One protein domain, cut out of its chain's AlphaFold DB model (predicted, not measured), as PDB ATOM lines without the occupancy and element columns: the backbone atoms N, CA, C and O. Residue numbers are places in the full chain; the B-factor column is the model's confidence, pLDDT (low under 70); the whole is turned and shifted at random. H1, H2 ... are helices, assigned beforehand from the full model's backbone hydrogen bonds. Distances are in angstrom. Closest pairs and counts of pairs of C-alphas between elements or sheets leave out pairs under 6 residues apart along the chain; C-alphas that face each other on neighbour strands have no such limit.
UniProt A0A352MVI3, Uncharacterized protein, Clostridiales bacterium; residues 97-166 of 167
ATOM      1  N   PHE A  97      33.315  14.342 -24.937       83.56
ATOM      2  CA  PHE A  97      34.021  15.314 -25.764       83.56
ATOM      3  C   PHE A  97      35.543  15.140 -25.703       83.56
ATOM      4  O   PHE A  97      36.207  15.297 -26.724       83.56
ATOM      5  N   ASP A  98      36.098  14.783 -24.543       85.12
ATOM      6  CA  ASP A  98      37.543  14.607 -24.367       85.12
ATOM      7  C   ASP A  98      38.056  13.351 -25.086       85.12
ATOM      8  O   ASP A  98      39.210  13.321 -25.516       85.12
ATOM      9  N   GLU A  99      37.183  12.358 -25.284       88.88
ATOM     10  CA  GLU A  99      37.471  11.111 -26.005       88.88
ATOM     11  C   GLU A  99      37.408  11.275 -27.539       88.88
ATOM     12  O   GLU A  99      37.874  10.405 -28.277       88.88
ATOM     13  N   LEU A 100      36.867  12.391 -28.045       91.00
ATOM     14  CA  LEU A 100      36.808  12.673 -29.480       91.00
ATOM     15  C   LEU A 100      38.186  13.022 -30.051       91.00
ATOM     16  O   LEU A 100      39.028  13.653 -29.407       91.00
ATOM     17  N   ASN A 101      38.390  12.697 -31.326       93.88
ATOM     18  CA  ASN A 101      39.556  13.185 -32.055       93.88
ATOM     19  C   ASN A 101      39.431  14.695 -32.367       93.88
ATOM     20  O   ASN A 101      38.343  15.274 -32.396       93.88
ATOM     21  N   GLU A 102      40.557  15.341 -32.671       93.88
ATOM     22  CA  GLU A 102      40.617  16.790 -32.925       93.88
ATOM     23  C   GLU A 102      39.853  17.259 -34.178       93.88
ATOM     24  O   GLU A 102      39.599  18.455 -34.348       93.88
ATOM     25  N   ARG A 103      39.495  16.357 -35.101       95.44
ATOM     26  CA  ARG A 103      38.644  16.716 -36.247       95.44
ATOM     27  C   ARG A 103      37.187  16.818 -35.816       95.44
ATOM     28  O   ARG A 103      36.560  17.833 -36.099       95.44
ATOM     29  N   ASP A 104      36.699  15.833 -35.074       94.06
ATOM     30  CA  ASP A 104      35.312  15.784 -34.611       94.06
ATOM     31  C   ASP A 104      35.021  16.904 -33.609       94.06
ATOM     32  O   ASP A 104      34.003  17.587 -33.726       94.06
ATOM     33  N   LYS A 105      35.963  17.191 -32.697       92.44
ATOM     34  CA  LYS A 105      35.867  18.352 -31.794       92.44
ATOM     35  C   LYS A 105      35.692  19.658 -32.567       92.44
ATOM     36  O   LYS A 105      34.776  20.429 -32.281       92.44
ATOM     37  N   ARG A 106      36.548  19.906 -33.567       93.19
ATOM     38  CA  ARG A 106      36.467  21.115 -34.402       93.19
ATOM     39  C   ARG A 106      35.164  21.181 -35.186       93.19
ATOM     40  O   ARG A 106      34.558  22.244 -35.229       93.19
ATOM     41  N   TYR A 107      34.719  20.062 -35.745       93.81
ATOM     42  CA  TYR A 107      33.466  19.982 -36.490       93.81
ATOM     43  C   TYR A 107      32.248  20.323 -35.619       93.81
ATOM     44  O   TYR A 107      31.422  21.148 -36.006       93.81
ATOM     45  N   ILE A 108      32.160  19.762 -34.409       91.38
ATOM     46  CA  ILE A 108      31.066  20.048 -33.468       91.38
ATOM     47  C   ILE A 108      31.083  21.518 -33.035       91.38
ATOM     48  O   ILE A 108      30.039  22.172 -33.032       91.38
ATOM     49  N   LEU A 109      32.262  22.062 -32.710       89.38
ATOM     50  CA  LEU A 109      32.406  23.479 -32.359       89.38
ATOM     51  C   LEU A 109      32.021  24.396 -33.523       89.38
ATOM     52  O   LEU A 109      31.390  25.434 -33.316       89.38
ATOM     53  N   GLU A 110      32.364  24.013 -34.751       92.62
ATOM     54  CA  GLU A 110      31.987  24.750 -35.950       92.62
ATOM     55  C   GLU A 110      30.471  24.741 -36.168       92.62
ATOM     56  O   GLU A 110      29.896  25.805 -36.408       92.62
ATOM     57  N   ILE A 111      29.807  23.589 -36.028       91.12
ATOM     58  CA  ILE A 111      28.340  23.507 -36.076       91.12
ATOM     59  C   ILE A 111      27.734  24.405 -35.000       91.12
ATOM     60  O   ILE A 111      26.893  25.243 -35.320       91.12
ATOM     61  N   GLY A 112      28.200  24.297 -33.752       87.69
ATOM     62  CA  GLY A 112      27.710  25.119 -32.646       87.69
ATOM     63  C   GLY A 112      27.837  26.616 -32.932       87.69
ATOM     64  O   GLY A 112      26.880  27.368 -32.744       87.69
ATOM     65  N   LYS A 113      28.980  27.050 -33.479       87.88
ATOM     66  CA  LYS A 113      29.216  28.445 -33.871       87.88
ATOM     67  C   LYS A 113      28.309  28.890 -35.020       87.88
ATOM     68  O   LYS A 113      27.759  29.987 -34.962       87.88
ATOM     69  N   ARG A 114      28.124  28.058 -36.050       89.56
ATOM     70  CA  ARG A 114      27.216  28.347 -37.176       89.56
ATOM     71  C   ARG A 114      25.766  28.470 -36.698       89.56
ATOM     72  O   ARG A 114      25.088  29.429 -37.059       89.56
ATOM     73  N   THR A 115      25.313  27.554 -35.841       86.75
ATOM     74  CA  THR A 115      23.976  27.597 -35.234       86.75
ATOM     75  C   THR A 115      23.795  28.836 -34.359       86.75
ATOM     76  O   THR A 115      22.771  29.505 -34.460       86.75
ATOM     77  N   TRP A 116      24.789  29.193 -33.540       86.25
ATOM     78  CA  TRP A 116      24.730  30.407 -32.723       86.25
ATOM     79  C   TRP A 116      24.660  31.674 -33.575       86.25
ATOM     80  O   TRP A 116      23.807  32.526 -33.331       86.25
ATOM     81  N   ASN A 117      25.500  31.777 -34.607       87.06
ATOM     82  CA  ASN A 117      25.501  32.922 -35.512       87.06
ATOM     83  C   ASN A 117      24.146  33.106 -36.202       87.06
ATOM     84  O   ASN A 117      23.674  34.235 -36.283       87.06
ATOM     85  N   PHE A 118      23.471  32.021 -36.599       86.69
ATOM     86  CA  PHE A 118      22.108  32.107 -37.130       86.69
ATOM     87  C   PHE A 118      21.163  32.828 -36.157       86.69
ATOM     88  O   PHE A 118      20.483  33.775 -36.545       86.69
ATOM     89  N   PHE A 119      21.131  32.436 -34.882       85.56
ATOM     90  CA  PHE A 119      20.276  33.108 -33.902       85.56
ATOM     91  C   PHE A 119      20.743  34.536 -33.608       85.56
ATOM     92  O   PHE A 119      19.914  35.438 -33.538       85.56
ATOM     93  N   LYS A 120      22.053  34.761 -33.490       86.00
ATOM     94  CA  LYS A 120      22.644  36.084 -33.245       86.00
ATOM     95  C   LYS A 120      22.295  37.092 -34.340       86.00
ATOM     96  O   LYS A 120      22.015  38.246 -34.038       86.00
ATOM     97  N   GLU A 121      22.301  36.663 -35.596       88.62
ATOM     98  CA  GLU A 121      21.993  37.520 -36.743       88.62
ATOM     99  C   GLU A 121      20.487  37.742 -36.915       88.62
ATOM    100  O   GLU A 121      20.069  38.830 -37.312       88.62
ATOM    101  N   ASN A 122      19.658  36.737 -36.607       88.12
ATOM    102  CA  ASN A 122      18.224  36.769 -36.907       88.12
ATOM    103  C   ASN A 122      17.324  37.137 -35.716       88.12
ATOM    104  O   ASN A 122      16.152  37.428 -35.930       88.12
ATOM    105  N   ILE A 123      17.839  37.148 -34.483       89.56
ATOM    106  CA  ILE A 123      17.152  37.690 -33.302       89.56
ATOM    107  C   ILE A 123      17.545  39.160 -33.169       89.56
ATOM    108  O   ILE A 123      18.520  39.510 -32.506       89.56
ATOM    109  N   ASN A 124      16.791  40.032 -33.824       89.75
ATOM    110  CA  ASN A 124      17.073  41.463 -33.875       89.75
ATOM    111  C   ASN A 124      15.766  42.269 -33.864       89.75
ATOM    112  O   ASN A 124      14.676  41.714 -33.729       89.75
ATOM    113  N   GLU A 125      15.864  43.588 -34.009       90.31
ATOM    114  CA  GLU A 125      14.705  44.486 -34.000       90.31
ATOM    115  C   GLU A 125      13.640  44.103 -35.045       90.31
ATOM    116  O   GLU A 125      12.449  44.106 -34.740       90.31
ATOM    117  N   LYS A 126      14.046  43.658 -36.245       88.00
ATOM    118  CA  LYS A 126      13.116  43.248 -37.315       88.00
ATOM    119  C   LYS A 126      12.314  41.997 -36.961       88.00
ATOM    120  O   LYS A 126      11.235  41.796 -37.511       88.00
ATOM    121  N   SER A 127      12.833  41.151 -36.072       88.00
ATOM    122  CA  SER A 127      12.143  39.956 -35.578       88.00
ATOM    123  C   SER A 127      11.473  40.170 -34.216       88.00
ATOM    124  O   SER A 127      11.049  39.202 -33.589       88.00
ATOM    125  N   ASN A 128      11.372  41.417 -33.733       89.69
ATOM    126  CA  ASN A 128      10.924  41.751 -32.375       89.69
ATOM    127  C   ASN A 128      11.758  41.063 -31.279       89.69
ATOM    128  O   ASN A 128      11.238  40.717 -30.219       89.69
ATOM    129  N   PHE A 129      13.047  40.825 -31.538       89.25
ATOM    130  CA  PHE A 129      13.946  40.070 -30.658       89.25
ATOM    131  C   PHE A 129      13.465  38.636 -30.366       89.25
ATOM    132  O   PHE A 129      13.819  38.036 -29.343       89.25
ATOM    133  N   LEU A 130      12.690  38.062 -31.291       89.81
ATOM    134  CA  LEU A 130      12.235  36.676 -31.262       89.81
ATOM    135  C   LEU A 130      12.946  35.856 -32.347       89.81
ATOM    136  O   LEU A 130      13.367  36.403 -33.372       89.81
ATOM    137  N   PRO A 131      13.134  34.545 -32.122       90.12
ATOM    138  CA  PRO A 131      13.755  33.682 -33.110       90.12
ATOM    139  C   PRO A 131      12.793  33.472 -34.285       90.12
ATOM    140  O   PRO A 131      11.607  33.226 -34.063       90.12
ATOM    141  N   PRO A 132      13.278  33.537 -35.533       87.62
ATOM    142  CA  PRO A 132      12.459  33.212 -36.692       87.62
ATOM    143  C   PRO A 132      11.997  31.752 -36.619       87.62
ATOM    144  O   PRO A 132      12.692  30.874 -36.104       87.62
ATOM    145  N   ASP A 133      10.804  31.485 -37.138       85.94
ATOM    146  CA  ASP A 133      10.187  30.162 -37.094       85.94
ATOM    147  C   ASP A 133      10.898  29.198 -38.044       85.94
ATOM    148  O   ASP A 133      11.194  28.064 -37.681       85.94
ATOM    149  N   ASN A 134      11.206  29.670 -39.256       86.00
ATOM    150  CA  ASN A 134      11.795  28.856 -40.312       86.00
ATOM    151  C   ASN A 134      12.721  29.672 -41.227       86.00
ATOM    152  O   ASN A 134      12.423  30.824 -41.559       86.00
ATOM    153  N   TYR A 135      13.790  29.020 -41.694       85.62
ATOM    154  CA  TYR A 135      14.625  29.462 -42.810       85.62
ATOM    155  C   TYR A 135      14.483  28.469 -43.970       85.62
ATOM    156  O   TYR A 135      14.607  27.263 -43.767       85.62
ATOM    157  N   GLN A 136      14.180  28.953 -45.173       87.38
ATOM    158  CA  GLN A 136      13.953  28.120 -46.355       87.38
ATOM    159  C   GLN A 136      14.739  28.657 -47.550       87.38
ATOM    160  O   GLN A 136      14.440  29.729 -48.071       87.38
ATOM    161  N   GLU A 137      15.716  27.886 -48.028       85.25
ATOM    162  CA  GLU A 137      16.594  28.306 -49.131       85.25
ATOM    163  C   GLU A 137      15.856  28.472 -50.464       85.25
ATOM    164  O   GLU A 137      16.197  29.355 -51.251       85.25
ATOM    165  N   ASN A 138      14.797  27.686 -50.678       87.56
ATOM    166  CA  ASN A 138      14.059  27.602 -51.942       87.56
ATOM    167  C   ASN A 138      12.931  28.644 -52.082       87.56
ATOM    168  O   ASN A 138      12.091  28.519 -52.974       87.56
ATOM    169  N   ARG A 139      12.858  29.654 -51.203       81.69
ATOM    170  CA  ARG A 139      11.824  30.705 -51.242       81.69
ATOM    171  C   ARG A 139      12.420  32.089 -51.474       81.69
ATOM    172  O   ARG A 139      13.541  32.376 -51.068       81.69
ATOM    173  N   LYS A 140      11.621  32.973 -52.090       81.38
ATOM    174  CA  LYS A 140      11.963  34.395 -52.273       81.38
ATOM    175  C   LYS A 140      12.168  35.085 -50.921       81.38
ATOM    176  O   LYS A 140      13.168  35.765 -50.718       81.38
ATOM    177  N   GLU A 141      11.249  34.851 -49.989       81.25
ATOM    178  CA  GLU A 141      11.432  35.181 -48.577       81.25
ATOM    179  C   GLU A 141      12.048  33.980 -47.871       81.25
ATOM    180  O   GLU A 141      11.369  32.999 -47.561       81.25
ATOM    181  N   LYS A 142      13.362  34.049 -47.656       84.19
ATOM    182  CA  LYS A 142      14.101  32.961 -47.014       84.19
ATOM    183  C   LYS A 142      13.793  32.839 -45.526       84.19
ATOM    184  O   LYS A 142      13.917  31.750 -44.985       84.19
ATOM    185  N   LEU A 143      13.401  33.930 -44.871       85.69
ATOM    186  CA  LEU A 143      13.183  33.983 -43.429       85.69
ATOM    187  C   LEU A 143      11.715  34.270 -43.110       85.69
ATOM    188  O   LEU A 143      11.187  35.307 -43.504       85.69
ATOM    189  N   ALA A 144      11.071  33.383 -42.355       84.12
ATOM    190  CA  ALA A 144       9.724  33.619 -41.848       84.12
ATOM    191  C   ALA A 144       9.791  34.326 -40.483       84.12
ATOM    192  O   ALA A 144      10.080  33.689 -39.473       84.12
ATOM    193  N   LEU A 145       9.476  35.628 -40.442       83.50
ATOM    194  CA  LEU A 145       9.539  36.488 -39.240       83.50
ATOM    195  C   LEU A 145       8.413  36.257 -38.207       83.50
ATOM    196  O   LEU A 145       8.130  37.109 -37.369       83.50
ATOM    197  N   ARG A 146       7.772  35.090 -38.244       87.25
ATOM    198  CA  ARG A 146       6.920  34.595 -37.154       87.25
ATOM    199  C   ARG A 146       7.771  33.761 -36.196       87.25
ATOM    200  O   ARG A 146       8.866  33.363 -36.569       87.25
ATOM    201  N   THR A 147       7.276  33.459 -34.999       90.00
ATOM    202  CA  THR A 147       7.949  32.556 -34.046       90.00
ATOM    203  C   THR A 147       6.964  31.533 -33.494       90.00
ATOM    204  O   THR A 147       5.770  31.816 -33.382       90.00
ATOM    205  N   SER A 148       7.464  30.365 -33.099       88.62
ATOM    206  CA  SER A 148       6.708  29.344 -32.370       88.62
ATOM    207  C   SER A 148       7.136  29.280 -30.895       88.62
ATOM    208  O   SER A 148       8.271  29.644 -30.571       88.62
ATOM    209  N   PRO A 149       6.270  28.794 -29.981       89.31
ATOM    210  CA  PRO A 149       6.641  28.554 -28.584       89.31
ATOM    211  C   PRO A 149       7.878  27.656 -28.435       89.31
ATOM    212  O   PRO A 149       8.717  27.898 -27.570       89.31
ATOM    213  N   THR A 150       8.039  26.674 -29.328       87.00
ATOM    214  CA  THR A 150       9.214  25.796 -29.380       87.00
ATOM    215  C   THR A 150      10.496  26.581 -29.641       87.00
ATOM    216  O   THR A 150      11.463  26.423 -28.898       87.00
ATOM    217  N   ASN A 151      10.507  27.481 -30.632       88.88
ATOM    218  CA  ASN A 151      11.699  28.280 -30.939       88.88
ATOM    219  C   ASN A 151      12.002  29.301 -29.838       88.88
ATOM    220  O   ASN A 151      13.169  29.551 -29.540       88.88
ATOM    221  N   ILE A 152      10.975  29.844 -29.175       88.25
ATOM    222  CA  ILE A 152      11.162  30.693 -27.988       88.25
ATOM    223  C   ILE A 152      11.855  29.901 -26.873       88.25
ATOM    224  O   ILE A 152      12.824  30.396 -26.297       88.25
ATOM    225  N   GLY A 153      11.402  28.672 -26.600       86.56
ATOM    226  CA  GLY A 153      12.052  27.771 -25.645       86.56
ATOM    227  C   GLY A 153      13.500  27.468 -26.030       86.56
ATOM    228  O   GLY A 153      14.406  27.614 -25.214       86.56
ATOM    229  N   LEU A 154      13.735  27.154 -27.305       84.75
ATOM    230  CA  LEU A 154      15.065  26.886 -27.847       84.75
ATOM    231  C   LEU A 154      16.018  28.080 -27.656       84.75
ATOM    232  O   LEU A 154      17.157  27.896 -27.226       84.75
ATOM    233  N   ARG A 155      15.547  29.312 -27.895       84.88
ATOM    234  CA  ARG A 155      16.320  30.542 -27.649       84.88
ATOM    235  C   ARG A 155      16.756  30.664 -26.190       84.88
ATOM    236  O   ARG A 155      17.897  31.040 -25.935       84.88
ATOM    237  N   ILE A 156      15.860  30.379 -25.245       82.81
ATOM    238  CA  ILE A 156      16.163  30.473 -23.807       82.81
ATOM    239  C   ILE A 156      17.298  29.503 -23.448       82.81
ATOM    240  O   ILE A 156      18.228  29.877 -22.732       82.81
ATOM    241  N   THR A 157      17.284  28.295 -24.011       78.81
ATOM    242  CA  THR A 157      18.362  27.316 -23.823       78.81
ATOM    243  C   THR A 157      19.680  27.778 -24.456       78.81
ATOM    244  O   THR A 157      20.721  27.737 -23.801       78.81
ATOM    245  N   PHE A 158      19.660  28.282 -25.695       74.81
ATOM    246  CA  PHE A 158      20.874  28.742 -26.384       74.81
ATOM    247  C   PHE A 158      21.517  29.979 -25.755       74.81
ATOM    248  O   PHE A 158      22.741  30.077 -25.737       74.81
ATOM    249  N   CYS A 159      20.729  30.911 -25.215       69.38
ATOM    250  CA  CYS A 159      21.267  32.108 -24.565       69.38
ATOM    251  C   CYS A 159      22.161  31.750 -23.362       69.38
ATOM    252  O   CYS A 159      23.232  32.333 -23.192       69.38
ATOM    253  N   ASN A 160      21.791  30.715 -22.600       66.44
ATOM    254  CA  ASN A 160      22.621  30.189 -21.512       66.44
ATOM    255  C   ASN A 160      23.927  29.551 -22.018       66.44
ATOM    256  O   ASN A 160      24.974  29.693 -21.386       66.44
ATOM    257  N   ILE A 161      23.889  28.883 -23.174       66.38
ATOM    258  CA  ILE A 161      25.071  28.269 -23.798       66.38
ATOM    259  C   ILE A 161      26.040  29.354 -24.295       66.38
ATOM    260  O   ILE A 161      27.225  29.298 -23.973       66.38
ATOM    261  N   GLY A 162      25.556  30.378 -25.007       61.62
ATOM    262  CA  GLY A 162      26.395  31.476 -25.514       61.62
ATOM    263  C   GLY A 162      27.148  32.223 -24.404       61.62
ATOM    264  O   GLY A 162      28.350  32.466 -24.518       61.62
ATOM    265  N   LEU A 163      26.476  32.491 -23.276       59.66
ATOM    266  CA  LEU A 163      27.090  33.105 -22.090       59.66
ATOM    267  C   LEU A 163      28.177  32.220 -21.458       59.66
ATOM    268  O   LEU A 163      29.215  32.731 -21.034       59.66
ATOM    269  N   ARG A 164      27.963  30.899 -21.417       57.31
ATOM    270  CA  ARG A 164      28.885  29.937 -20.790       57.31
ATOM    271  C   ARG A 164      30.130  29.660 -21.635       57.31
ATOM    272  O   ARG A 164      31.202  29.455 -21.075       57.31
ATOM    273  N   PHE A 165      30.003  29.687 -22.961       58.41
ATOM    274  CA  PHE A 165      31.108  29.426 -23.892       58.41
ATOM    275  C   PHE A 165      31.764  30.695 -24.465       58.41
ATOM    276  O   PHE A 165      32.723  30.576 -25.225       58.41
ATOM    277  N   ARG A 166      31.301  31.900 -24.082       54.41
ATOM    278  CA  ARG A 166      31.800  33.204 -24.575       54.41
ATOM    279  C   ARG A 166      31.891  33.266 -26.113       54.41
ATOM    280  O   ARG A 166      32.922  33.662 -26.658       54.41
TER     281      ARG A 166
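AT A GLANCE: This is residues 97 to 166 of the 167 residues of an uncharacterized protein of Clostridiales bacterium (UniProt A0A352MVI3). One long helix, H1, makes much of the length, and a second helix, H2, folds back to cross it steeply and loosely near H1 residues 116 to 119. Between the two helices, residues 123 to 148 form a long loop, narrow where residues 134 to 135 pair antiparallel with residues 143 to 144, while residues 98 to 104 stick out at the other end of H1. The printed part has 70 residues with two named helices, H1 then H2, and no named strand; its class is all helix. It is loose, with a radius of gyration of the C-alphas of 14.3 A, and its C-alphas span 40 by 28 by 19 A.

IN THESE COORDINATES: H1, residues 102 to 122, is the longest helix, 30.3 A from C-alpha 102 at (40.617, 16.790, -32.925) to C-alpha 122 at (18.224, 36.769, -36.907). H2, residues 149 to 165, measures 24.9 A from its first to its last C-alpha and ends with C-alpha 165 at (31.108, 29.426, -23.892).

HOW THE PARTS SIT: H1 and H2 only just touch, with 3 pairs of C-alphas within 8 A; the closest are those of Trp 116 and Gly 162, 7.5 A apart. H1 touches H2 with residues 116 to 119 alone, and H2 touches H1 with residues 155 to 162 alone. They run opposite ways at a steep tilt of 56 degrees, with their centres 14.1 A apart. Every O i to N i+4 pair is within hydrogen-bond range in H1, and 12 of 13 are in H2.

THE WHOLE: The C-alphas of Glu 99 and Lys 140 are the two farthest apart, at 43.4 A. The printed part has no cut. The link from H1 to H2, 26 residues, is long. The mean pLDDT of the printed part is 84.7, and residues 159 to 166 are under 70.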